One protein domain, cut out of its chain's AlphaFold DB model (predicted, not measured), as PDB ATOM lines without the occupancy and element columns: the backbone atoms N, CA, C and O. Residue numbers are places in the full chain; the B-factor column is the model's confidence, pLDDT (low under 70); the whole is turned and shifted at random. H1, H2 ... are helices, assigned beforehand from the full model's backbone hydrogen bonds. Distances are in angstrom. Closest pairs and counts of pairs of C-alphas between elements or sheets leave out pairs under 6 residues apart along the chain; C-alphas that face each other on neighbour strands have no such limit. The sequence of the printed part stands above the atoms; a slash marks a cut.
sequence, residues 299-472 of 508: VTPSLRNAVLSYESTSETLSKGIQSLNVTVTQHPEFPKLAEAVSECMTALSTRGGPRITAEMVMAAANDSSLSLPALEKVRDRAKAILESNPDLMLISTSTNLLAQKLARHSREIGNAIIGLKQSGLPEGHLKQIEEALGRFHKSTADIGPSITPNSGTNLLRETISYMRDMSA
ATOM      1  N   VAL A 299     -26.717 -20.941  31.490       59.09
ATOM      2  CA  VAL A 299     -27.412 -21.397  30.278       59.09
ATOM      3  C   VAL A 299     -28.012 -20.233  29.485       59.09
ATOM      4  O   VAL A 299     -27.870 -20.175  28.264       59.09
ATOM      5  N   THR A 300     -28.622 -19.262  30.170       66.69
ATOM      6  CA  THR A 300     -29.341 -18.152  29.518       66.69
ATOM      7  C   THR A 300     -28.420 -17.181  28.751       66.69
ATOM      8  O   THR A 300     -28.735 -16.864  27.600       66.69
ATOM      9  N   PRO A 301     -27.264 -16.732  29.291       67.12
ATOM     10  CA  PRO A 301     -26.375 -15.810  28.573       67.12
ATOM     11  C   PRO A 301     -25.686 -16.454  27.362       67.12
ATOM     12  O   PRO A 301     -25.599 -15.842  26.297       67.12
ATOM     13  N   SER A 302     -25.236 -17.705  27.509       69.19
ATOM     14  CA  SER A 302     -24.592 -18.468  26.430       69.19
ATOM     15  C   SER A 302     -25.555 -18.700  25.261       69.19
ATOM     16  O   SER A 302     -25.238 -18.370  24.117       69.19
ATOM     17  N   LEU A 303     -26.780 -19.153  25.558       77.12
ATOM     18  CA  LEU A 303     -27.829 -19.353  24.557       77.12
ATOM     19  C   LEU A 303     -28.194 -18.046  23.845       77.12
ATOM     20  O   LEU A 303     -28.303 -18.018  22.620       77.12
ATOM     21  N   ARG A 304     -28.333 -16.947  24.595       79.88
ATOM     22  CA  ARG A 304     -28.632 -15.625  24.034       79.88
ATOM     23  C   ARG A 304     -27.568 -15.173  23.038       79.88
ATOM     24  O   ARG A 304     -27.905 -14.783  21.920       79.88
ATOM     25  N   ASN A 305     -26.299 -15.251  23.422       80.31
ATOM     26  CA  ASN A 305     -25.193 -14.849  22.556       80.31
ATOM     27  C   ASN A 305     -25.101 -15.731  21.306       80.31
ATOM     28  O   ASN A 305     -24.872 -15.212  20.212       80.31
ATOM     29  N   ALA A 306     -25.325 -17.039  21.451       82.31
ATOM     30  CA  ALA A 306     -25.306 -17.974  20.335       82.31
ATOM     31  C   ALA A 306     -26.441 -17.700  19.333       82.31
ATOM     32  O   ALA A 306     -26.186 -17.669  18.133       82.31
ATOM     33  N   VAL A 307     -27.662 -17.410  19.799       83.88
ATOM     34  CA  VAL A 307     -28.809 -17.066  18.933       83.88
ATOM     35  C   VAL A 307     -28.571 -15.774  18.158       83.88
ATOM     36  O   VAL A 307     -28.743 -15.753  16.940       83.88
ATOM     37  N   LEU A 308     -28.135 -14.707  18.834       84.50
ATOM     38  CA  LEU A 308     -27.867 -13.424  18.174       84.50
ATOM     39  C   LEU A 308     -26.730 -13.546  17.151       84.50
ATOM     40  O   LEU A 308     -26.816 -13.016  16.040       84.50
ATOM     41  N   SER A 309     -25.679 -14.292  17.501       84.12
ATOM     42  CA  SER A 309     -24.561 -14.559  16.591       84.12
ATOM     43  C   SER A 309     -24.988 -15.425  15.408       84.12
ATOM     44  O   SER A 309     -24.528 -15.194  14.288       84.12
ATOM     45  N   TYR A 310     -25.885 -16.387  15.630       84.06
ATOM     46  CA  TYR A 310     -26.455 -17.225  14.582       84.06
ATOM     47  C   TYR A 310     -27.274 -16.395  13.587       84.06
ATOM     48  O   TYR A 310     -27.038 -16.509  12.389       84.06
ATOM     49  N   GLU A 311     -28.167 -15.512  14.048       83.31
ATOM     50  CA  GLU A 311     -28.938 -14.634  13.151       83.31
ATOM     51  C   GLU A 311     -28.040 -13.730  12.312       83.31
ATOM     52  O   GLU A 311     -28.155 -13.705  11.088       83.31
ATOM     53  N   SER A 312     -27.104 -13.029  12.957       83.75
ATOM     54  CA  SER A 312     -26.197 -12.117  12.257       83.75
ATOM     55  C   SER A 312     -25.328 -12.851  11.227       83.75
ATOM     56  O   SER A 312     -25.135 -12.378  10.102       83.75
ATOM     57  N   THR A 313     -24.835 -14.042  11.584       81.50
ATOM     58  CA  THR A 313     -24.030 -14.870  10.678       81.50
ATOM     59  C   THR A 313     -24.881 -15.423   9.532       81.50
ATOM     60  O   THR A 313     -24.422 -15.419   8.394       81.50
ATOM     61  N   SER A 314     -26.120 -15.842   9.804       79.94
ATOM     62  CA  SER A 314     -27.079 -16.337   8.807       79.94
ATOM     63  C   SER A 314     -27.436 -15.260   7.780       79.94
ATOM     64  O   SER A 314     -27.347 -15.496   6.575       79.94
ATOM     65  N   GLU A 315     -27.735 -14.040   8.235       83.12
ATOM     66  CA  GLU A 315     -28.028 -12.908   7.353       83.12
ATOM     67  C   GLU A 315     -26.829 -12.570   6.455       83.12
ATOM     68  O   GLU A 315     -26.975 -12.381   5.244       83.12
ATOM     69  N   THR A 316     -25.626 -12.528   7.037       82.94
ATOM     70  CA  THR A 316     -24.389 -12.239   6.297       82.94
ATOM     71  C   THR A 316     -24.082 -13.339   5.280       82.94
ATOM     72  O   THR A 316     -23.731 -13.042   4.137       82.94
ATOM     73  N   LEU A 317     -24.262 -14.604   5.665       81.12
ATOM     74  CA  LEU A 317     -24.084 -15.755   4.785       81.12
ATOM     75  C   LEU A 317     -25.068 -15.716   3.610       81.12
ATOM     76  O   LEU A 317     -24.647 -15.893   2.472       81.12
ATOM     77  N   SER A 318     -26.345 -15.432   3.870       80.62
ATOM     78  CA  SER A 318     -27.380 -15.327   2.835       80.62
ATOM     79  C   SER A 318     -27.041 -14.258   1.793       80.62
ATOM     80  O   SER A 318     -27.038 -14.535   0.592       80.62
ATOM     81  N   LYS A 319     -26.624 -13.064   2.237       82.81
ATOM     82  CA  LYS A 319     -26.149 -11.996   1.338       82.81
ATOM     83  C   LYS A 319     -24.899 -12.413   0.557       82.81
ATOM     84  O   LYS A 319     -24.796 -12.119  -0.633       82.81
ATOM     85  N   GLY A 320     -23.966 -13.111   1.208       80.31
ATOM     86  CA  GLY A 320     -22.756 -13.638   0.576       80.31
ATOM     87  C   GLY A 320     -23.063 -14.645  -0.534       80.31
ATOM     88  O   GLY A 320     -22.548 -14.504  -1.641       80.31
ATOM     89  N   ILE A 321     -23.957 -15.604  -0.275       79.38
ATOM     90  CA  ILE A 321     -24.414 -16.592  -1.265       79.38
ATOM     91  C   ILE A 321     -25.165 -15.904  -2.408       79.38
ATOM     92  O   ILE A 321     -24.927 -16.220  -3.571       79.38
ATOM     93  N   GLN A 322     -26.027 -14.928  -2.113       82.50
ATOM     94  CA  GLN A 322     -26.727 -14.173  -3.152       82.50
ATOM     95  C   GLN A 322     -25.744 -13.428  -4.066       82.50
ATOM     96  O   GLN A 322     -25.865 -13.507  -5.288       82.50
ATOM     97  N   SER A 323     -24.747 -12.751  -3.488       81.06
ATOM     98  CA  SER A 323     -23.689 -12.063  -4.239       81.06
ATOM     99  C   SER A 323     -22.875 -13.038  -5.098       81.06
ATOM    100  O   SER A 323     -22.639 -12.785  -6.283       81.06
ATOM    101  N   LEU A 324     -22.514 -14.193  -4.531       81.56
ATOM    102  CA  LEU A 324     -21.799 -15.256  -5.233       81.56
ATOM    103  C   LEU A 324     -22.605 -15.779  -6.426       81.56
ATOM    104  O   LEU A 324     -22.082 -15.846  -7.536       81.56
ATOM    105  N   ASN A 325     -23.888 -16.083  -6.219       82.69
ATOM    106  CA  ASN A 325     -24.781 -16.574  -7.262       82.69
ATOM    107  C   ASN A 325     -24.930 -15.555  -8.400       82.69
ATOM    108  O   ASN A 325     -24.770 -15.913  -9.564       82.69
ATOM    109  N   VAL A 326     -25.182 -14.281  -8.079       83.94
ATOM    110  CA  VAL A 326     -25.293 -13.213  -9.089       83.94
ATOM    111  C   VAL A 326     -24.004 -13.116  -9.904       83.94
ATOM    112  O   VAL A 326     -24.050 -13.156 -11.132       83.94
ATOM    113  N   THR A 327     -22.854 -13.074  -9.237       81.31
ATOM    114  CA  THR A 327     -21.560 -12.896  -9.908       81.31
ATOM    115  C   THR A 327     -21.195 -14.106 -10.776       81.31
ATOM    116  O   THR A 327     -20.732 -13.944 -11.903       81.31
ATOM    117  N   VAL A 328     -21.467 -15.329 -10.309       83.19
ATOM    118  CA  VAL A 328     -21.222 -16.554 -11.085       83.19
ATOM    119  C   VAL A 328     -22.158 -16.656 -12.291       83.19
ATOM    120  O   VAL A 328     -21.693 -17.018 -13.365       83.19
ATOM    121  N   THR A 329     -23.442 -16.289 -12.175       83.56
ATOM    122  CA  THR A 329     -24.368 -16.307 -13.332       83.56
ATOM    123  C   THR A 329     -23.994 -15.318 -14.437       83.56
ATOM    124  O   THR A 329     -24.360 -15.521 -15.592       83.56
ATOM    125  N   GLN A 330     -23.247 -14.266 -14.100       85.69
ATOM    126  CA  GLN A 330     -22.731 -13.283 -15.055       85.69
ATOM    127  C   GLN A 330     -21.378 -13.697 -15.662       85.69
ATOM    128  O   GLN A 330     -20.884 -13.028 -16.570       85.69
ATOM    129  N   HIS A 331     -20.771 -14.789 -15.187       86.00
ATOM    130  CA  HIS A 331     -19.463 -15.233 -15.647       86.00
ATOM    131  C   HIS A 331     -19.527 -15.817 -17.075       86.00
ATOM    132  O   HIS A 331     -20.415 -16.625 -17.357       86.00
ATOM    133  N   PRO A 332     -18.564 -15.521 -17.973       86.12
ATOM    134  CA  PRO A 332     -18.580 -16.014 -19.360       86.12
ATOM    135  C   PRO A 332     -18.619 -17.543 -19.501       86.12
ATOM    136  O   PRO A 332     -19.163 -18.072 -20.466       86.12
ATOM    137  N   GLU A 333     -18.053 -18.261 -18.531       86.06
ATOM    138  CA  GLU A 333     -18.018 -19.732 -18.510       86.06
ATOM    139  C   GLU A 333     -19.269 -20.368 -17.866       86.06
ATOM    140  O   GLU A 333     -19.414 -21.592 -17.891       86.06
ATOM    141  N   PHE A 334     -20.201 -19.572 -17.324       85.44
ATOM    142  CA  PHE A 334     -21.436 -20.066 -16.700       85.44
ATOM    143  C   PHE A 334     -22.290 -20.971 -17.609       85.44
ATOM    144  O   PHE A 334     -22.762 -22.000 -17.119       85.44
ATOM    145  N   PRO A 335     -22.456 -20.701 -18.923       88.56
ATOM    146  CA  PRO A 335     -23.201 -21.599 -19.808       88.56
ATOM    147  C   PRO A 335     -22.656 -23.034 -19.826       88.56
ATOM    148  O   PRO A 335     -23.438 -23.980 -19.861       88.56
ATOM    149  N   LYS A 336     -21.331 -23.216 -19.713       86.19
ATOM    150  CA  LYS A 336     -20.702 -24.549 -19.668       86.19
ATOM    151  C   LYS A 336     -20.978 -25.273 -18.351       86.19
ATOM    152  O   LYS A 336     -21.060 -26.500 -18.326       86.19
ATOM    153  N   LEU A 337     -21.115 -24.526 -17.253       84.31
ATOM    154  CA  LEU A 337     -21.555 -25.076 -15.971       84.31
ATOM    155  C   LEU A 337     -23.026 -25.507 -16.044       84.31
ATOM    156  O   LEU A 337     -23.349 -26.626 -15.654       84.31
ATOM    157  N   ALA A 338     -23.906 -24.663 -16.587       83.12
ATOM    158  CA  ALA A 338     -25.326 -24.978 -16.744       83.12
ATOM    159  C   ALA A 338     -25.555 -26.214 -17.635       83.12
ATOM    160  O   ALA A 338     -26.372 -27.075 -17.305       83.12
ATOM    161  N   GLU A 339     -24.788 -26.339 -18.720       87.12
ATOM    162  CA  GLU A 339     -24.790 -27.514 -19.593       87.12
ATOM    163  C   GLU A 339     -24.371 -28.782 -18.834       87.12
ATOM    164  O   GLU A 339     -25.103 -29.772 -18.848       87.12
ATOM    165  N   ALA A 340     -23.265 -28.739 -18.083       84.62
ATOM    166  CA  ALA A 340     -22.808 -29.872 -17.275       84.62
ATOM    167  C   ALA A 340     -23.842 -30.302 -16.214       84.62
ATOM    168  O   ALA A 340     -24.058 -31.497 -16.006       84.62
ATOM    169  N   VAL A 341     -24.521 -29.344 -15.571       83.56
ATOM    170  CA  VAL A 341     -25.603 -29.630 -14.612       83.56
ATOM    171  C   VAL A 341     -26.791 -30.288 -15.318       83.56
ATOM    172  O   VAL A 341     -27.330 -31.273 -14.814       83.56
ATOM    173  N   SER A 342     -27.174 -29.804 -16.502       83.50
ATOM    174  CA  SER A 342     -28.257 -30.383 -17.309       83.50
ATOM    175  C   SER A 342     -27.952 -31.808 -17.777       83.50
ATOM    176  O   SER A 342     -28.806 -32.696 -17.684       83.50
ATOM    177  N   GLU A 343     -26.727 -32.060 -18.235       84.56
ATOM    178  CA  GLU A 343     -26.261 -33.404 -18.586       84.56
ATOM    179  C   GLU A 343     -26.319 -34.346 -17.378       84.56
ATOM    180  O   GLU A 343     -26.823 -35.464 -17.488       84.56
ATOM    181  N   CYS A 344     -25.859 -33.887 -16.211       83.06
ATOM    182  CA  CYS A 344     -25.885 -34.673 -14.983       83.06
ATOM    183  C   CYS A 344     -27.320 -34.986 -14.533       83.06
ATOM    184  O   CYS A 344     -27.635 -36.142 -14.252       83.06
ATOM    185  N   MET A 345     -28.221 -33.996 -14.546       83.88
ATOM    186  CA  MET A 345     -29.648 -34.208 -14.267       83.88
ATOM    187  C   MET A 345     -30.257 -35.249 -15.207       83.88
ATOM    188  O   MET A 345     -31.010 -36.115 -14.759       83.88
ATOM    189  N   THR A 346     -29.914 -35.195 -16.494       82.38
ATOM    190  CA  THR A 346     -30.395 -36.151 -17.499       82.38
ATOM    191  C   THR A 346     -29.859 -37.554 -17.215       82.38
ATOM    192  O   THR A 346     -30.636 -38.506 -17.163       82.38
ATOM    193  N   ALA A 347     -28.556 -37.684 -16.951       78.44
ATOM    194  CA  ALA A 347     -27.899 -38.955 -16.644       78.44
ATOM    195  C   ALA A 347     -28.408 -39.609 -15.349       78.44
ATOM    196  O   ALA A 347     -28.434 -40.834 -15.235       78.44
ATOM    197  N   LEU A 348     -28.804 -38.804 -14.363       74.69
ATOM    198  CA  LEU A 348     -29.378 -39.302 -13.118       74.69
ATOM    199  C   LEU A 348     -30.884 -39.599 -13.253       74.69
ATOM    200  O   LEU A 348     -31.370 -40.557 -12.656       74.69
ATOM    201  N   SER A 349     -31.620 -38.838 -14.071       75.31
ATOM    202  CA  SER A 349     -33.058 -39.058 -14.308       75.31
ATOM    203  C   SER A 349     -33.338 -40.335 -15.105       75.31
ATOM    204  O   SER A 349     -34.342 -41.003 -14.867       75.31
ATOM    205  N   THR A 350     -32.440 -40.735 -16.012       69.81
ATOM    206  CA  THR A 350     -32.565 -41.986 -16.784       69.81
ATOM    207  C   THR A 350     -32.438 -43.254 -15.930       69.81
ATOM    208  O   THR A 350     -32.774 -44.335 -16.408       69.81
ATOM    209  N   ARG A 351     -32.026 -43.146 -14.657       65.06
ATOM    210  CA  ARG A 351     -31.951 -44.265 -13.697       65.06
ATOM    211  C   ARG A 351     -33.268 -44.561 -12.955       65.06
ATOM    212  O   ARG A 351     -33.273 -45.398 -12.061       65.06
ATOM    213  N   GLY A 352     -34.382 -43.919 -13.327       54.16
ATOM    214  CA  GLY A 352     -35.725 -44.271 -12.831       54.16
ATOM    215  C   GLY A 352     -36.078 -43.740 -11.433       54.16
ATOM    216  O   GLY A 352     -36.896 -44.338 -10.741       54.16
ATOM    217  N   GLY A 353     -35.462 -42.633 -11.009       60.06
ATOM    218  CA  GLY A 353     -35.659 -42.021  -9.690       60.06
ATOM    219  C   GLY A 353     -36.635 -40.829  -9.658       60.06
ATOM    220  O   GLY A 353     -37.211 -40.457 -10.683       60.06
ATOM    221  N   PRO A 354     -36.826 -40.205  -8.477       62.41
ATOM    222  CA  PRO A 354     -37.621 -38.980  -8.327       62.41
ATOM    223  C   PRO A 354     -37.087 -37.835  -9.202       62.41
ATOM    224  O   PRO A 354     -35.927 -37.847  -9.605       62.41
ATOM    225  N   ARG A 355     -37.924 -36.818  -9.476       72.69
ATOM    226  CA  ARG A 355     -37.526 -35.607 -10.224       72.69
ATOM    227  C   ARG A 355     -36.260 -34.997  -9.616       72.69
ATOM    228  O   ARG A 355     -36.289 -34.534  -8.479       72.69
ATOM    229  N   ILE A 356     -35.183 -34.965 -10.396       76.50
ATOM    230  CA  ILE A 356     -33.899 -34.393  -9.986       76.50
ATOM    231  C   ILE A 356     -33.867 -32.919 -10.371       76.50
ATOM    232  O   ILE A 356     -34.133 -32.568 -11.519       76.50
ATOM    233  N   THR A 357     -33.556 -32.060  -9.403       77.81
ATOM    234  CA  THR A 357     -33.416 -30.615  -9.613       77.81
ATOM    235  C   THR A 357     -31.947 -30.214  -9.734       77.81
ATOM    236  O   THR A 357     -31.050 -30.924  -9.273       77.81
ATOM    237  N   ALA A 358     -31.690 -29.038 -10.312       71.25
ATOM    238  CA  ALA A 358     -30.339 -28.481 -10.398       71.25
ATOM    239  C   ALA A 358     -29.716 -28.289  -9.004       71.25
ATOM    240  O   ALA A 358     -28.539 -28.571  -8.808       71.25
ATOM    241  N   GLU A 359     -30.520 -27.897  -8.013       70.19
ATOM    242  CA  GLU A 359     -30.095 -27.766  -6.615       70.19
ATOM    243  C   GLU A 359     -29.633 -29.101  -6.020       70.19
ATOM    244  O   GLU A 359     -28.631 -29.146  -5.307       70.19
ATOM    245  N   MET A 360     -30.331 -30.198  -6.334       72.75
ATOM    246  CA  MET A 360     -29.940 -31.540  -5.893       72.75
ATOM    247  C   MET A 360     -28.620 -31.976  -6.533       72.75
ATOM    248  O   MET A 360     -27.777 -32.546  -5.846       72.75
ATOM    249  N   VAL A 361     -28.414 -31.677  -7.820       74.62
ATOM    250  CA  VAL A 361     -27.150 -31.972  -8.517       74.62
ATOM    251  C   VAL A 361     -25.996 -31.162  -7.939       74.62
ATOM    252  O   VAL A 361     -24.948 -31.730  -7.651       74.62
ATOM    253  N   MET A 362     -26.190 -29.861  -7.708       74.62
ATOM    254  CA  MET A 362     -25.170 -29.010  -7.091       74.62
ATOM    255  C   MET A 362     -24.833 -29.465  -5.668       74.62
ATOM    256  O   MET A 362     -23.668 -29.482  -5.288       74.62
ATOM    257  N   ALA A 363     -25.831 -29.891  -4.891       68.69
ATOM    258  CA  ALA A 363     -25.605 -30.453  -3.563       68.69
ATOM    259  C   ALA A 363     -24.838 -31.786  -3.602       68.69
ATOM    260  O   ALA A 363     -23.971 -32.003  -2.760       68.69
ATOM    261  N   ALA A 364     -25.133 -32.656  -4.573       70.19
ATOM    262  CA  ALA A 364     -24.437 -33.929  -4.756       70.19
ATOM    263  C   ALA A 364     -23.000 -33.742  -5.268       70.19
ATOM    264  O   ALA A 364     -22.108 -34.470  -4.849       70.19
ATOM    265  N   ALA A 365     -22.745 -32.733  -6.108       70.38
ATOM    266  CA  ALA A 365     -21.400 -32.401  -6.590       70.38
ATOM    267  C   ALA A 365     -20.452 -31.922  -5.468       70.38
ATOM    268  O   ALA A 365     -19.234 -31.900  -5.652       70.38
ATOM    269  N   ASN A 366     -21.010 -31.555  -4.312       66.94
ATOM    270  CA  ASN A 366     -20.271 -31.133  -3.118       66.94
ATOM    271  C   ASN A 366     -19.908 -32.300  -2.209       66.94
ATOM    272  O   ASN A 366     -19.062 -32.158  -1.327       66.94
ATOM    273  N   ASP A 367     -20.575 -33.436  -2.379       67.12
ATOM    274  CA  ASP A 367     -20.293 -34.620  -1.598       67.12
ATOM    275  C   ASP A 367     -19.140 -35.382  -2.252       67.12
ATOM    276  O   ASP A 367     -19.287 -36.034  -3.283       67.12
ATOM    277  N   SER A 368     -17.961 -35.280  -1.639       60.56
ATOM    278  CA  SER A 368     -16.745 -35.930  -2.141       60.56
ATOM    279  C   SER A 368     -16.816 -37.458  -2.061       60.56
ATOM    280  O   SER A 368     -15.999 -38.131  -2.685       60.56
ATOM    281  N   SER A 369     -17.779 -38.008  -1.307       61.56
ATOM    282  CA  SER A 369     -18.030 -39.449  -1.239       61.56
ATOM    283  C   SER A 369     -18.792 -39.981  -2.460       61.56
ATOM    284  O   SER A 369     -18.753 -41.180  -2.739       61.56
ATOM    285  N   LEU A 370     -19.437 -39.099  -3.232       64.12
ATOM    286  CA  LEU A 370     -20.163 -39.444  -4.449       64.12
ATOM    287  C   LEU A 370     -19.271 -39.233  -5.680       64.12
ATOM    288  O   LEU A 370     -19.145 -38.125  -6.197       64.12
ATOM    289  N   SER A 371     -18.684 -40.313  -6.202       64.69
ATOM    290  CA  SER A 371     -17.971 -40.282  -7.487       64.69
ATOM    291  C   SER A 371     -18.893 -40.736  -8.621       64.69
ATOM    292  O   SER A 371     -19.268 -41.904  -8.743       64.69
ATOM    293  N   LEU A 372     -19.282 -39.775  -9.458       76.94
ATOM    294  CA  LEU A 372     -19.910 -40.006 -10.755       76.94
ATOM    295  C   LEU A 372     -19.235 -39.081 -11.773       76.94
ATOM    296  O   LEU A 372     -19.156 -37.882 -11.504       76.94
ATOM    297  N   PRO A 373     -18.855 -39.561 -12.973       81.25
ATOM    298  CA  PRO A 373     -18.179 -38.727 -13.974       81.25
ATOM    299  C   PRO A 373     -18.937 -37.434 -14.322       81.25
ATOM    300  O   PRO A 373     -18.343 -36.386 -14.558       81.25
ATOM    301  N   ALA A 374     -20.273 -37.483 -14.310       79.31
ATOM    302  CA  ALA A 374     -21.113 -36.311 -14.543       79.31
ATOM    303  C   ALA A 374     -21.087 -35.300 -13.376       79.31
ATOM    304  O   ALA A 374     -21.138 -34.099 -13.623       79.31
ATOM    305  N   LEU A 375     -20.978 -35.762 -12.122       80.19
ATOM    306  CA  LEU A 375     -20.819 -34.888 -10.950       80.19
ATOM    307  C   LEU A 375     -19.415 -34.273 -10.900       80.19
ATOM    308  O   LEU A 375     -19.273 -33.091 -10.598       80.19
ATOM    309  N   GLU A 376     -18.391 -35.047 -11.265       82.06
ATOM    310  CA  GLU A 376     -17.012 -34.561 -11.380       82.06
ATOM    311  C   GLU A 376     -16.910 -33.448 -12.429       82.06
ATOM    312  O   GLU A 376     -16.361 -32.386 -12.145       82.06
ATOM    313  N   LYS A 377     -17.564 -33.614 -13.587       84.44
ATOM    314  CA  LYS A 377     -17.652 -32.570 -14.620       84.44
ATOM    315  C   LYS A 377     -18.307 -31.281 -14.102       84.44
ATOM    316  O   LYS A 377     -17.821 -30.194 -14.412       84.44
ATOM    317  N   VAL A 378     -19.384 -31.373 -13.314       83.38
ATOM    318  CA  VAL A 378     -20.030 -30.202 -12.682       83.38
ATOM    319  C   VAL A 378     -19.069 -29.511 -11.711       83.38
ATOM    320  O   VAL A 378     -18.899 -28.290 -11.773       83.38
ATOM    321  N   ARG A 379     -18.395 -30.289 -10.857       81.88
ATOM    322  CA  ARG A 379     -17.423 -29.784  -9.881       81.88
ATOM    323  C   ARG A 379     -16.267 -29.051 -10.556       81.88
ATOM    324  O   ARG A 379     -15.949 -27.929 -10.168       81.88
ATOM    325  N   ASP A 380     -15.680 -29.652 -11.582       83.88
ATOM    326  CA  ASP A 380     -14.520 -29.098 -12.279       83.88
ATOM    327  C   ASP A 380     -14.875 -27.797 -13.010       83.88
ATOM    328  O   ASP A 380     -14.111 -26.831 -12.978       83.88
ATOM    329  N   ARG A 381     -16.072 -27.719 -13.613       84.88
ATOM    330  CA  ARG A 381     -16.555 -26.495 -14.274       84.88
ATOM    331  C   ARG A 381     -16.800 -25.356 -13.298       84.88
ATOM    332  O   ARG A 381     -16.429 -24.222 -13.589       84.88
ATOM    333  N   ALA A 382     -17.387 -25.642 -12.143       82.06
ATOM    334  CA  ALA A 382     -17.599 -24.619 -11.132       82.06
ATOM    335  C   ALA A 382     -16.282 -24.169 -10.478       82.06
ATOM    336  O   ALA A 382     -16.095 -22.979 -10.229       82.06
ATOM    337  N   LYS A 383     -15.338 -25.096 -10.265       83.62
ATOM    338  CA  LYS A 383     -13.990 -24.786  -9.777       83.62
ATOM    339  C   LYS A 383     -13.233 -23.873 -10.744       83.62
ATOM    340  O   LYS A 383     -12.674 -22.874 -10.309       83.62
ATOM    341  N   ALA A 384     -13.288 -24.155 -12.045       84.06
ATOM    342  CA  ALA A 384     -12.650 -23.319 -13.059       84.06
ATOM    343  C   ALA A 384     -13.172 -21.869 -13.051       84.06
ATOM    344  O   ALA A 384     -12.387 -20.937 -13.198       84.06
ATOM    345  N   ILE A 385     -14.479 -21.664 -12.827       82.62
ATOM    346  CA  ILE A 385     -15.068 -20.321 -12.689       82.62
ATOM    347  C   ILE A 385     -14.488 -19.593 -11.468       82.62
ATOM    348  O   ILE A 385     -14.079 -18.439 -11.585       82.62
ATOM    349  N   LEU A 386     -14.409 -20.267 -10.316       80.56
ATOM    350  CA  LEU A 386     -13.847 -19.693  -9.089       80.56
ATOM    351  C   LEU A 386     -12.363 -19.338  -9.240       80.56
ATOM    352  O   LEU A 386     -11.956 -18.251  -8.853       80.56
ATOM    353  N   GLU A 387     -11.558 -20.227  -9.821       82.75
ATOM    354  CA  GLU A 387     -10.113 -20.010  -9.993       82.75
ATOM    355  C   GLU A 387      -9.801 -18.921 -11.027       82.75
ATOM    356  O   GLU A 387      -8.777 -18.248 -10.930       82.75
ATOM    357  N   SER A 388     -10.693 -18.711 -11.996       84.19
ATOM    358  CA  SER A 388     -10.533 -17.669 -13.013       84.19
ATOM    359  C   SER A 388     -10.799 -16.247 -12.505       84.19
ATOM    360  O   SER A 388     -10.481 -15.288 -13.208       84.19
ATOM    361  N   ASN A 389     -11.358 -16.092 -11.297       81.50
ATOM    362  CA  ASN A 389     -11.701 -14.792 -10.734       81.50
ATOM    363  C   ASN A 389     -11.369 -14.717  -9.223       81.50
ATOM    364  O   ASN A 389     -12.046 -15.347  -8.405       81.50
ATOM    365  N   PRO A 390     -10.368 -13.910  -8.819       78.00
ATOM    366  CA  PRO A 390      -9.928 -13.831  -7.427       78.00
ATOM    367  C   PRO A 390     -11.007 -13.302  -6.469       78.00
ATOM    368  O   PRO A 390     -11.064 -13.746  -5.321       78.00
ATOM    369  N   ASP A 391     -11.902 -12.425  -6.930       73.81
ATOM    370  CA  ASP A 391     -12.995 -11.891  -6.110       73.81
ATOM    371  C   ASP A 391     -14.054 -12.969  -5.835       73.81
ATOM    372  O   ASP A 391     -14.534 -13.104  -4.708       73.81
ATOM    373  N   LEU A 392     -14.368 -13.807  -6.832       77.81
ATOM    374  CA  LEU A 392     -15.249 -14.968  -6.654       77.81
ATOM    375  C   LEU A 392     -14.663 -15.977  -5.663       77.81
ATOM    376  O   LEU A 392     -15.382 -16.503  -4.809       77.81
ATOM    377  N   MET A 393     -13.355 -16.226  -5.745       76.06
ATOM    378  CA  MET A 393     -12.645 -17.095  -4.810       76.06
ATOM    379  C   MET A 393     -12.679 -16.541  -3.377       76.06
ATOM    380  O   MET A 393     -12.920 -17.298  -2.429       76.06
ATOM    381  N   LEU A 394     -12.512 -15.225  -3.201       74.12
ATOM    382  CA  LEU A 394     -12.597 -14.562  -1.897       74.12
ATOM    383  C   LEU A 394     -14.013 -14.628  -1.305       74.12
ATOM    384  O   LEU A 394     -14.172 -14.977  -0.130       74.12
ATOM    385  N   ILE A 395     -15.043 -14.341  -2.109       74.62
ATOM    386  CA  ILE A 395     -16.450 -14.436  -1.688       74.62
ATOM    387  C   ILE A 395     -16.774 -15.880  -1.292       74.62
ATOM    388  O   ILE A 395     -17.298 -16.106  -0.202       74.62
ATOM    389  N   SER A 396     -16.393 -16.862  -2.114       74.62
ATOM    390  CA  SER A 396     -16.613 -18.287  -1.835       74.62
ATOM    391  C   SER A 396     -15.939 -18.725  -0.527       74.62
ATOM    392  O   SER A 396     -16.564 -19.359   0.328       74.62
ATOM    393  N   THR A 397     -14.683 -18.333  -0.313       74.12
ATOM    394  CA  THR A 397     -13.941 -18.639   0.923       74.12
ATOM    395  C   THR A 397     -14.599 -17.999   2.149       74.12
ATOM    396  O   THR A 397     -14.767 -18.647   3.183       74.12
ATOM    397  N   SER A 398     -15.055 -16.752   2.018       74.62
ATOM    398  CA  SER A 398     -15.755 -16.032   3.087       74.62
ATOM    399  C   SER A 398     -17.101 -16.678   3.426       74.62
ATOM    400  O   SER A 398     -17.414 -16.861   4.601       74.62
ATOM    401  N   THR A 399     -17.877 -17.103   2.420       75.81
ATOM    402  CA  THR A 399     -19.135 -17.841   2.640       75.81
ATOM    403  C   THR A 399     -18.907 -19.174   3.356       75.81
ATOM    404  O   THR A 399     -19.706 -19.557   4.209       75.81
ATOM    405  N   ASN A 400     -17.774 -19.835   3.113       74.44
ATOM    406  CA  ASN A 400     -17.407 -21.064   3.815       74.44
ATOM    407  C   ASN A 400     -17.072 -20.853   5.274       74.44
ATOM    408  O   ASN A 400     -17.566 -21.586   6.133       74.44
ATOM    409  N   LEU A 401     -16.284 -19.824   5.566       76.19
ATOM    410  CA  LEU A 401     -15.965 -19.474   6.940       76.19
ATOM    411  C   LEU A 401     -17.230 -19.080   7.719       76.19
ATOM    412  O   LEU A 401     -17.410 -19.493   8.866       76.19
ATOM    413  N   LEU A 402     -18.143 -18.337   7.085       77.81
ATOM    414  CA  LEU A 402     -19.431 -17.970   7.675       77.81
ATOM    415  C   LEU A 402     -20.311 -19.195   7.945       77.81
ATOM    416  O   LEU A 402     -20.874 -19.298   9.031       77.81
ATOM    417  N   ALA A 403     -20.385 -20.155   7.022       74.94
ATOM    418  CA  ALA A 403     -21.126 -21.394   7.244       74.94
ATOM    419  C   ALA A 403     -20.540 -22.231   8.394       74.94
ATOM    420  O   ALA A 403     -21.292 -22.783   9.198       74.94
ATOM    421  N   GLN A 404     -19.210 -22.282   8.533       74.69
ATOM    422  CA  GLN A 404     -18.549 -22.948   9.664       74.69
ATOM    423  C   GLN A 404     -18.845 -22.265  10.994       74.69
ATOM    424  O   GLN A 404     -19.161 -22.928  11.986       74.69
ATOM    425  N   LYS A 405     -18.795 -20.933  11.013       79.00
ATOM    426  CA  LYS A 405     -19.158 -20.143  12.186       79.00
ATOM    427  C   LYS A 405     -20.626 -20.354  12.571       79.00
ATOM    428  O   LYS A 405     -20.931 -20.539  13.746       79.00
ATOM    429  N   LEU A 406     -21.520 -20.409  11.588       78.50
ATOM    430  CA  LEU A 406     -22.939 -20.678  11.799       78.50
ATOM    431  C   LEU A 406     -23.181 -22.081  12.387       78.50
ATOM    432  O   LEU A 406     -23.952 -22.226  13.338       78.50
ATOM    433  N   ALA A 407     -22.474 -23.098  11.883       75.56
ATOM    434  CA  ALA A 407     -22.516 -24.461  12.415       75.56
ATOM    435  C   ALA A 407     -22.056 -24.537  13.873       75.56
ATOM    436  O   ALA A 407     -22.665 -25.222  14.696       75.56
ATOM    437  N   ARG A 408     -21.007 -23.787  14.225       79.50
ATOM    438  CA  ARG A 408     -20.555 -23.665  15.614       79.50
ATOM    439  C   ARG A 408     -21.645 -23.071  16.510       79.50
ATOM    440  O   ARG A 408     -21.948 -23.665  17.540       79.50
ATOM    441  N   HIS A 409     -22.264 -21.960  16.108       81.00
ATOM    442  CA  HIS A 409     -23.327 -21.325  16.897       81.00
ATOM    443  C   HIS A 409     -24.547 -22.227  17.074       81.00
ATOM    444  O   HIS A 409     -25.144 -22.267  18.143       81.00
ATOM    445  N   SER A 410     -24.888 -23.021  16.065       78.75
ATOM    446  CA  SER A 410     -25.939 -24.027  16.191       78.75
ATOM    447  C   SER A 410     -25.616 -25.120  17.213       78.75
ATOM    448  O   SER A 410     -26.494 -25.490  17.990       78.75
ATOM    449  N   ARG A 411     -24.371 -25.613  17.264       77.44
ATOM    450  CA  ARG A 411     -23.954 -26.555  18.315       77.44
ATOM    451  C   ARG A 411     -24.017 -25.913  19.697       77.44
ATOM    452  O   ARG A 411     -24.460 -26.554  20.642       77.44
ATOM    453  N   GLU A 412     -23.613 -24.649  19.814       79.81
ATOM    454  CA  GLU A 412     -23.721 -23.875  21.059       79.81
ATOM    455  C   GLU A 412     -25.190 -23.751  21.510       79.81
ATOM    456  O   GLU A 412     -25.495 -24.021  22.673       79.81
ATOM    457  N   ILE A 413     -26.110 -23.454  20.582       80.31
ATOM    458  CA  ILE A 413     -27.561 -23.452  20.831       80.31
ATOM    459  C   ILE A 413     -28.028 -24.845  21.275       80.31
ATOM    460  O   ILE A 413     -28.669 -24.967  22.316       80.31
ATOM    461  N   GLY A 414     -27.681 -25.902  20.535       77.62
ATOM    462  CA  GLY A 414     -28.070 -27.281  20.850       77.62
ATOM    463  C   GLY A 414     -27.617 -27.719  22.245       77.62
ATOM    464  O   GLY A 414     -28.426 -28.205  23.034       77.62
ATOM    465  N   ASN A 415     -26.357 -27.459  22.595       78.56
ATOM    466  CA  ASN A 415     -25.799 -27.769  23.912       78.56
ATOM    467  C   ASN A 415     -26.503 -27.004  25.038       78.56
ATOM    468  O   ASN A 415     -26.785 -27.576  26.090       78.56
ATOM    469  N   ALA A 416     -26.830 -25.728  24.824       76.56
ATOM    470  CA  ALA A 416     -27.568 -24.953  25.811       76.56
ATOM    471  C   ALA A 416     -29.000 -25.481  26.006       76.56
ATOM    472  O   ALA A 416     -29.466 -25.572  27.140       76.56
ATOM    473  N   ILE A 417     -29.675 -25.910  24.934       78.31
ATOM    474  CA  ILE A 417     -30.998 -26.549  25.016       78.31
ATOM    475  C   ILE A 417     -30.928 -27.892  25.761       78.31
ATOM    476  O   ILE A 417     -31.790 -28.159  26.596       78.31
ATOM    477  N   ILE A 418     -29.891 -28.711  25.540       78.56
ATOM    478  CA  ILE A 418     -29.641 -29.926  26.346       78.56
ATOM    479  C   ILE A 418     -29.490 -29.559  27.822       78.56
ATOM    480  O   ILE A 418     -30.109 -30.190  28.677       78.56
ATOM    481  N   GLY A 419     -28.718 -28.511  28.118       72.12
ATOM    482  CA  GLY A 419     -28.546 -27.999  29.475       72.12
ATOM    483  C   GLY A 419     -29.869 -27.590  30.131       72.12
ATOM    484  O   GLY A 419     -30.086 -27.905  31.299       72.12
ATOM    485  N   LEU A 420     -30.786 -26.961  29.383       75.56
ATOM    486  CA  LEU A 420     -32.136 -26.636  29.869       75.56
ATOM    487  C   LEU A 420     -32.989 -27.888  30.116       75.56
ATOM    488  O   LEU A 420     -33.720 -27.950  31.101       75.56
ATOM    489  N   LYS A 421     -32.891 -28.910  29.258       76.94
ATOM    490  CA  LYS A 421     -33.588 -30.191  29.472       76.94
ATOM    491  C   LYS A 421     -33.086 -30.892  30.739       76.94
ATOM    492  O   LYS A 421     -33.871 -31.468  31.485       76.94
ATOM    493  N   GLN A 422     -31.785 -30.807  31.012       74.94
ATOM    494  CA  GLN A 422     -31.151 -31.420  32.181       74.94
ATOM    495  C   GLN A 422     -31.354 -30.630  33.482       74.94
ATOM    496  O   GLN A 422     -31.182 -31.192  34.562       74.94
ATOM    497  N   SER A 423     -31.749 -29.354  33.418       65.50
ATOM    498  CA  SER A 423     -31.882 -28.492  34.600       65.50
ATOM    499  C   SER A 423     -33.184 -28.679  35.390       65.50
ATOM    500  O   SER A 423     -33.448 -27.907  36.310       65.50
ATOM    501  N   GLY A 424     -34.014 -29.669  35.040       68.12
ATOM    502  CA  GLY A 424     -35.276 -29.952  35.735       68.12
ATOM    503  C   GLY A 424     -36.424 -29.004  35.377       68.12
ATOM    504  O   GLY A 424     -37.385 -28.900  36.137       68.12
ATOM    505  N   LEU A 425     -36.339 -28.312  34.235       71.25
ATOM    506  CA  LEU A 425     -37.431 -27.481  33.728       71.25
ATOM    507  C   LEU A 425     -38.684 -28.340  33.469       71.25
ATOM    508  O   LEU A 425     -38.580 -29.393  32.835       71.25
ATOM    509  N   PRO A 426     -39.878 -27.894  33.900       77.50
ATOM    510  CA  PRO A 426     -41.129 -28.572  33.599       77.50
ATOM    511  C   PRO A 426     -41.320 -28.792  32.099       77.50
ATOM    512  O   PRO A 426     -41.073 -27.898  31.289       77.50
ATOM    513  N   GLU A 427     -41.854 -29.952  31.729       79.62
ATOM    514  CA  GLU A 427     -42.007 -30.357  30.328       79.62
ATOM    515  C   GLU A 427     -42.873 -29.386  29.509       79.62
ATOM    516  O   GLU A 427     -42.587 -29.114  28.346       79.62
ATOM    517  N   GLY A 428     -43.872 -28.756  30.137       78.88
ATOM    518  CA  GLY A 428     -44.661 -27.697  29.501       78.88
ATOM    519  C   GLY A 428     -43.842 -26.449  29.139       78.88
ATOM    520  O   GLY A 428     -44.087 -25.836  28.101       78.88
ATOM    521  N   HIS A 429     -42.851 -26.088  29.957       76.50
ATOM    522  CA  HIS A 429     -41.932 -24.984  29.673       76.50
ATOM    523  C   HIS A 429     -40.909 -25.371  28.602       76.50
ATOM    524  O   HIS A 429     -40.652 -24.580  27.697       76.50
ATOM    525  N   LEU A 430     -40.391 -26.603  28.648       80.88
ATOM    526  CA  LEU A 430     -39.510 -27.132  27.604       80.88
ATOM    527  C   LEU A 430     -40.202 -27.139  26.240       80.88
ATOM    528  O   LEU A 430     -39.642 -26.623  25.279       80.88
ATOM    529  N   LYS A 431     -41.454 -27.600  26.171       82.06
ATOM    530  CA  LYS A 431     -42.232 -27.619  24.929       82.06
ATOM    531  C   LYS A 431     -42.430 -26.222  24.333       82.06
ATOM    532  O   LYS A 431     -42.321 -26.050  23.124       82.06
ATOM    533  N   GLN A 432     -42.677 -25.205  25.163       78.31
ATOM    534  CA  GLN A 432     -42.774 -23.814  24.694       78.31
ATOM    535  C   GLN A 432     -41.456 -23.318  24.085       78.31
ATOM    536  O   GLN A 432     -41.468 -22.655  23.046       78.31
ATOM    537  N   ILE A 433     -40.327 -23.654  24.715       82.00
ATOM    538  CA  ILE A 433     -38.989 -23.303  24.225       82.00
ATOM    539  C   ILE A 433     -38.687 -24.052  22.920       82.00
ATOM    540  O   ILE A 433     -38.205 -23.441  21.971       82.00
ATOM    541  N   GLU A 434     -39.019 -25.341  22.827       82.62
ATOM    542  CA  GLU A 434     -38.842 -26.160  21.619       82.62
ATOM    543  C   GLU A 434     -39.699 -25.668  20.448       82.62
ATOM    544  O   GLU A 434     -39.208 -25.552  19.327       82.62
ATOM    545  N   GLU A 435     -40.963 -25.313  20.690       82.69
ATOM    546  CA  GLU A 435     -41.837 -24.740  19.663       82.69
ATOM    547  C   GLU A 435     -41.301 -23.399  19.147       82.69
ATOM    548  O   GLU A 435     -41.332 -23.136  17.940       82.69
ATOM    549  N   ALA A 436     -40.789 -22.550  20.042       79.94
ATOM    550  CA  ALA A 436     -40.167 -21.285  19.670       79.94
ATOM    551  C   ALA A 436     -38.854 -21.500  18.899       79.94
ATOM    552  O   ALA A 436     -38.630 -20.842  17.883       79.94
ATOM    553  N   LEU A 437     -38.031 -22.467  19.319       83.19
ATOM    554  CA  LEU A 437     -36.811 -22.866  18.618       83.19
ATOM    555  C   LEU A 437     -37.127 -23.394  17.214       83.19
ATOM    556  O   LEU A 437     -36.450 -23.037  16.253       83.19
ATOM    557  N   GLY A 438     -38.194 -24.182  17.063       78.12
ATOM    558  CA  GLY A 438     -38.654 -24.681  15.769       78.12
ATOM    559  C   GLY A 438     -39.093 -23.567  14.810       78.12
ATOM    560  O   GLY A 438     -38.874 -23.674  13.603       78.12
ATOM    561  N   ARG A 439     -39.683 -22.476  15.319       80.62
ATOM    562  CA  ARG A 439     -40.028 -21.288  14.509       80.62
ATOM    563  C   ARG A 439     -38.788 -20.500  14.101       80.62
ATOM    564  O   ARG A 439     -38.630 -20.211  12.916       80.62
ATOM    565  N   PHE A 440     -37.896 -20.238  15.055       81.31
ATOM    566  CA  PHE A 440     -36.593 -19.622  14.807       81.31
ATOM    567  C   PHE A 440     -35.810 -20.374  13.727       81.31
ATOM    568  O   PHE A 440     -35.314 -19.787  12.765       81.31
ATOM    569  N   HIS A 441     -35.785 -21.699  13.841       73.88
ATOM    570  CA  HIS A 441     -35.144 -22.585  12.889       73.88
ATOM    571  C   HIS A 441     -35.757 -22.504  11.483       73.88
ATOM    572  O   HIS A 441     -35.033 -22.359  10.503       73.88
ATOM    573  N   LYS A 442     -37.090 -22.560  11.366       71.50
ATOM    574  CA  LYS A 442     -37.771 -22.461  10.065       71.50
ATOM    575  C   LYS A 442     -37.470 -21.147   9.350       71.50
ATOM    576  O   LYS A 442     -37.221 -21.171   8.156       71.50
ATOM    577  N   SER A 443     -37.445 -20.029  10.074       67.81
ATOM    578  CA  SER A 443     -37.141 -18.722   9.480       67.81
ATOM    579  C   SER A 443     -35.683 -18.570   9.052       67.81
ATOM    580  O   SER A 443     -35.384 -17.761   8.182       67.81
ATOM    581  N   THR A 444     -34.767 -19.291   9.691       61.28
ATOM    582  CA  THR A 444     -33.333 -19.222   9.385       61.28
ATOM    583  C   THR A 444     -32.884 -20.283   8.386       61.28
ATOM    584  O   THR A 444     -31.775 -20.196   7.863       61.28
ATOM    585  N   ALA A 445     -33.752 -21.247   8.070       58.06
ATOM    586  CA  ALA A 445     -33.552 -22.219   7.006       58.06
ATOM    587  C   ALA A 445     -33.709 -21.626   5.589       58.06
ATOM    588  O   ALA A 445     -33.347 -22.295   4.626       58.06
ATOM    589  N   ASP A 446     -34.175 -20.379   5.457       60.88
ATOM    590  CA  ASP A 446     -34.397 -19.685   4.174       60.88
ATOM    591  C   ASP A 446     -33.107 -19.143   3.510       60.88
ATOM    592  O   ASP A 446     -33.160 -18.314   2.597       60.88
ATOM    593  N   ILE A 447     -31.921 -19.597   3.929       64.38
ATOM    594  CA  ILE A 447     -30.677 -19.298   3.208       64.38
ATOM    595  C   ILE A 447     -30.687 -20.096   1.895       64.38
ATOM    596  O   ILE A 447     -30.648 -21.326   1.900       64.38
ATOM    597  N   GLY A 448     -30.765 -19.385   0.767       63.53
ATOM    598  CA  GLY A 448     -30.900 -19.981  -0.563       63.53
ATOM    599  C   GLY A 448     -29.728 -20.886  -0.980       63.53
ATOM    600  O   GLY A 448     -28.638 -20.821  -0.404       63.53
ATOM    601  N   PRO A 449     -29.927 -21.736  -2.003       66.44
ATOM    602  CA  PRO A 449     -28.892 -22.640  -2.482       66.44
ATOM    603  C   PRO A 449     -27.736 -21.865  -3.124       66.44
ATOM    604  O   PRO A 449     -27.947 -20.906  -3.868       66.44
ATOM    605  N   SER A 450     -26.507 -22.311  -2.874       66.31
ATOM    606  CA  SER A 450     -25.331 -21.814  -3.587       66.31
ATOM    607  C   SER A 450     -25.092 -22.600  -4.877       66.31
ATOM    608  O   SER A 450     -25.215 -23.827  -4.892       66.31
ATOM    609  N   ILE A 451     -24.734 -21.891  -5.952       63.97
ATOM    610  CA  ILE A 451     -24.434 -22.477  -7.270       63.97
ATOM    611  C   ILE A 451     -22.963 -22.853  -7.451       63.97
ATOM    612  O   ILE A 451     -22.573 -23.304  -8.527       63.97
ATOM    613  N   THR A 452     -22.138 -22.684  -6.419       62.81
ATOM    614  CA  THR A 452     -20.758 -23.173  -6.421       62.81
ATOM    615  C   THR A 452     -20.603 -24.363  -5.484       62.81
ATOM    616  O   THR A 452     -21.289 -24.454  -4.464       62.81
ATOM    617  N   PRO A 453     -19.699 -25.297  -5.805       54.31
ATOM    618  CA  PRO A 453     -19.415 -26.377  -4.903       54.31
ATOM    619  C   PRO A 453     -18.732 -25.947  -3.619       54.31
ATOM    620  O   PRO A 453     -17.914 -25.029  -3.617       54.31
ATOM    621  N   ASN A 454     -19.045 -26.647  -2.531       57.12
ATOM    622  CA  ASN A 454     -18.467 -26.456  -1.201       57.12
ATOM    623  C   ASN A 454     -18.736 -25.104  -0.535       57.12
ATOM    624  O   ASN A 454     -18.112 -24.877   0.487       57.12
ATOM    625  N   SER A 455     -19.630 -24.244  -1.041       56.72
ATOM    626  CA  SER A 455     -19.925 -22.896  -0.511       56.72
ATOM    627  C   SER A 455     -20.990 -22.879   0.601       56.72
ATOM    628  O   SER A 455     -22.052 -22.267   0.491       56.72
ATOM    629  N   GLY A 456     -20.716 -23.585   1.699       54.19
ATOM    630  CA  GLY A 456     -21.456 -23.453   2.961       54.19
ATOM    631  C   GLY A 456     -22.851 -24.093   3.041       54.19
ATOM    632  O   GLY A 456     -23.348 -24.316   4.145       54.19
ATOM    633  N   THR A 457     -23.469 -24.467   1.919       60.53
ATOM    634  CA  THR A 457     -24.836 -25.026   1.852       60.53
ATOM    635  C   THR A 457     -24.988 -26.399   2.511       60.53
ATOM    636  O   THR A 457     -26.000 -26.656   3.160       60.53
ATOM    637  N   ASN A 458     -24.003 -27.292   2.373       60.62
ATOM    638  CA  ASN A 458     -24.067 -28.628   2.986       60.62
ATOM    639  C   ASN A 458     -23.890 -28.558   4.502       60.62
ATOM    640  O   ASN A 458     -24.681 -29.135   5.243       60.62
ATOM    641  N   LEU A 459     -22.915 -27.769   4.955       61.34
ATOM    642  CA  LEU A 459     -22.681 -27.545   6.374       61.34
ATOM    643  C   LEU A 459     -23.890 -26.879   7.036       61.34
ATOM    644  O   LEU A 459     -24.285 -27.262   8.132       61.34
ATOM    645  N   LEU A 460     -24.534 -25.938   6.343       64.19
ATOM    646  CA  LEU A 460     -25.811 -25.375   6.759       64.19
ATOM    647  C   LEU A 460     -26.907 -26.447   6.852       64.19
ATOM    648  O   LEU A 460     -27.614 -26.485   7.852       64.19
ATOM    649  N   ARG A 461     -27.059 -27.321   5.849       65.75
ATOM    650  CA  ARG A 461     -28.086 -28.378   5.857       65.75
ATOM    651  C   ARG A 461     -27.898 -29.348   7.026       65.75
ATOM    652  O   ARG A 461     -28.875 -29.667   7.697       65.75
ATOM    653  N   GLU A 462     -26.668 -29.771   7.297       65.75
ATOM    654  CA  GLU A 462     -26.334 -30.610   8.456       65.75
ATOM    655  C   GLU A 462     -26.620 -29.891   9.773       65.75
ATOM    656  O   GLU A 462     -27.239 -30.449  10.670       65.75
ATOM    657  N   THR A 463     -26.242 -28.617   9.861       62.09
ATOM    658  CA  THR A 463     -26.511 -27.753  11.015       62.09
ATOM    659  C   THR A 463     -28.013 -27.612  11.279       62.09
ATOM    660  O   THR A 463     -28.482 -27.692  12.413       62.09
ATOM    661  N   ILE A 464     -28.783 -27.422  10.211       64.88
ATOM    662  CA  ILE A 464     -30.238 -27.320  10.239       64.88
ATOM    663  C   ILE A 464     -30.857 -28.644  10.693       64.88
ATOM    664  O   ILE A 464     -31.734 -28.641  11.556       64.88
ATOM    665  N   SER A 465     -30.383 -29.769  10.151       68.06
ATOM    666  CA  SER A 465     -30.814 -31.106  10.569       68.06
ATOM    667  C   SER A 465     -30.521 -31.339  12.046       68.06
ATOM    668  O   SER A 465     -31.417 -31.703  12.794       68.06
ATOM    669  N   TYR A 466     -29.310 -31.010  12.492       67.88
ATOM    670  CA  TYR A 466     -28.901 -31.147  13.882       67.88
ATOM    671  C   TYR A 466     -29.824 -30.368  14.832       67.88
ATOM    672  O   TYR A 466     -30.340 -30.932  15.791       67.88
ATOM    673  N   MET A 467     -30.129 -29.093  14.555       65.25
ATOM    674  CA  MET A 467     -31.070 -28.333  15.400       65.25
ATOM    675  C   MET A 467     -32.497 -28.888  15.371       65.25
ATOM    676  O   MET A 467     -33.221 -28.791  16.368       65.25
ATOM    677  N   ARG A 468     -32.920 -29.468  14.244       67.25
ATOM    678  CA  ARG A 468     -34.215 -30.143  14.132       67.25
ATOM    679  C   ARG A 468     -34.270 -31.385  15.018       67.25
ATOM    680  O   ARG A 468     -35.239 -31.556  15.748       67.25
ATOM    681  N   ASP A 469     -33.222 -32.194  15.007       67.69
ATOM    682  CA  ASP A 469     -33.150 -33.409  15.819       67.69
ATOM    683  C   ASP A 469     -33.139 -33.067  17.318       67.69
ATOM    684  O   ASP A 469     -33.790 -33.727  18.124       67.69
ATOM    685  N   MET A 470     -32.518 -31.943  17.688       64.19
ATOM    686  CA  MET A 470     -32.520 -31.421  19.060       64.19
ATOM    687  C   MET A 470     -33.879 -30.885  19.542       64.19
ATOM    688  O   MET A 470     -34.134 -30.848  20.754       64.19
ATOM    689  N   SER A 471     -34.733 -30.455  18.609       57.53
ATOM    690  CA  SER A 471     -36.091 -29.951  18.870       57.53
ATOM    691  C   SER A 471     -37.170 -31.030  18.743       57.53
ATOM    692  O   SER A 471     -38.341 -30.751  19.006       57.53
ATOM    693  N   ALA A 472     -36.798 -32.263  18.386       56.97
ATOM    694  CA  ALA A 472     -37.699 -33.401  18.447       56.97
ATOM    695  C   ALA A 472     -37.957 -33.806  19.914       56.97
ATOM    696  O   ALA A 472     -37.037 -33.761  20.741       56.97
TER     697      ALA A 472
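This is residues 299 to 472 of the 508 residues of an uncharacterized protein of Acetobacter malorum (UniProt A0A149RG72). Picture an L: four long or middling helices, H1, H5, H6 and H7, run roughly along one another as the long limb, and H2 and H4, a side-by-side pair, stand across one end as the short limb. H3 sits in the inner corner of the L, next to H2 and H4. The printed part has 174 residues with seven named helices, H1 to H7 in chain order, and no named strand; the class is all helix. It is only just compact, close to loose, with a radius of gyration of the C-alphas of 18.7 A, and it spans 57 by 40 by 23 A.

Start with H1, residues 299 to 329, and look across to H5, residues 390 to 422: they touch, closest at the C-alphas of Ala 306 and His 409, 5.2 A apart, and run opposite ways at a shallow tilt of 26 degrees. After H1 comes H2, residues 334 to 349, which touches H4, residues 373 to 387, at a shallow tilt of 19 degrees, opposite ways; their closest C-alphas, Cys 344 and Ala 374, are 5.1 A apart. H3, residues 358 to 365, touches H4 with the C-alphas of Ala 365 and Leu 375 closest, 5.1 A apart, about perpendicular at 88 degrees. H4 and H5 touch only at the corner, where the C-alphas of Leu 386 and Met 393 are closest, at 5.1 A. H5, with H6, residues 427 to 444, and H7, residues 457 to 471, forms an up-and-down bundle, each helix running against the one before. H5 touches H7 with its residues 403 to 418 alone, closest at the C-alphas of Ala 407 and Thr 463, 5.4 A. H6 and H7 are a hairpin, closest at the C-alphas of Glu 434 and Ser 471, 5.4 A. H1 and H7 are apart. In all seven helices every backbone O i to N i+4 pair is within hydrogen-bond range.

Find C-alpha 299 at (-27.412, -21.397, 30.278); from there H1 runs 44.0 A to C-alpha 329. H2 measures 22.4 A, H3 10.5 A and H4 20.8 A. H5 begins at C-alpha 390, (-9.928, -13.831, -7.427), and runs 48.3 A. H6 measures 25.3 A; H7 runs 21.0 A to C-alpha 471 at (-36.091, -29.951, 18.870).

The C-alphas of Pro 332 and Gly 424, the two farthest apart, stand 59.2 A from each other. The printed part has no cut. The link from H6 to H7, residues 445 to 456, is long. Mean pLDDT of the printed part is 75.2; look for values under 70 at residues 443 to 472, among others.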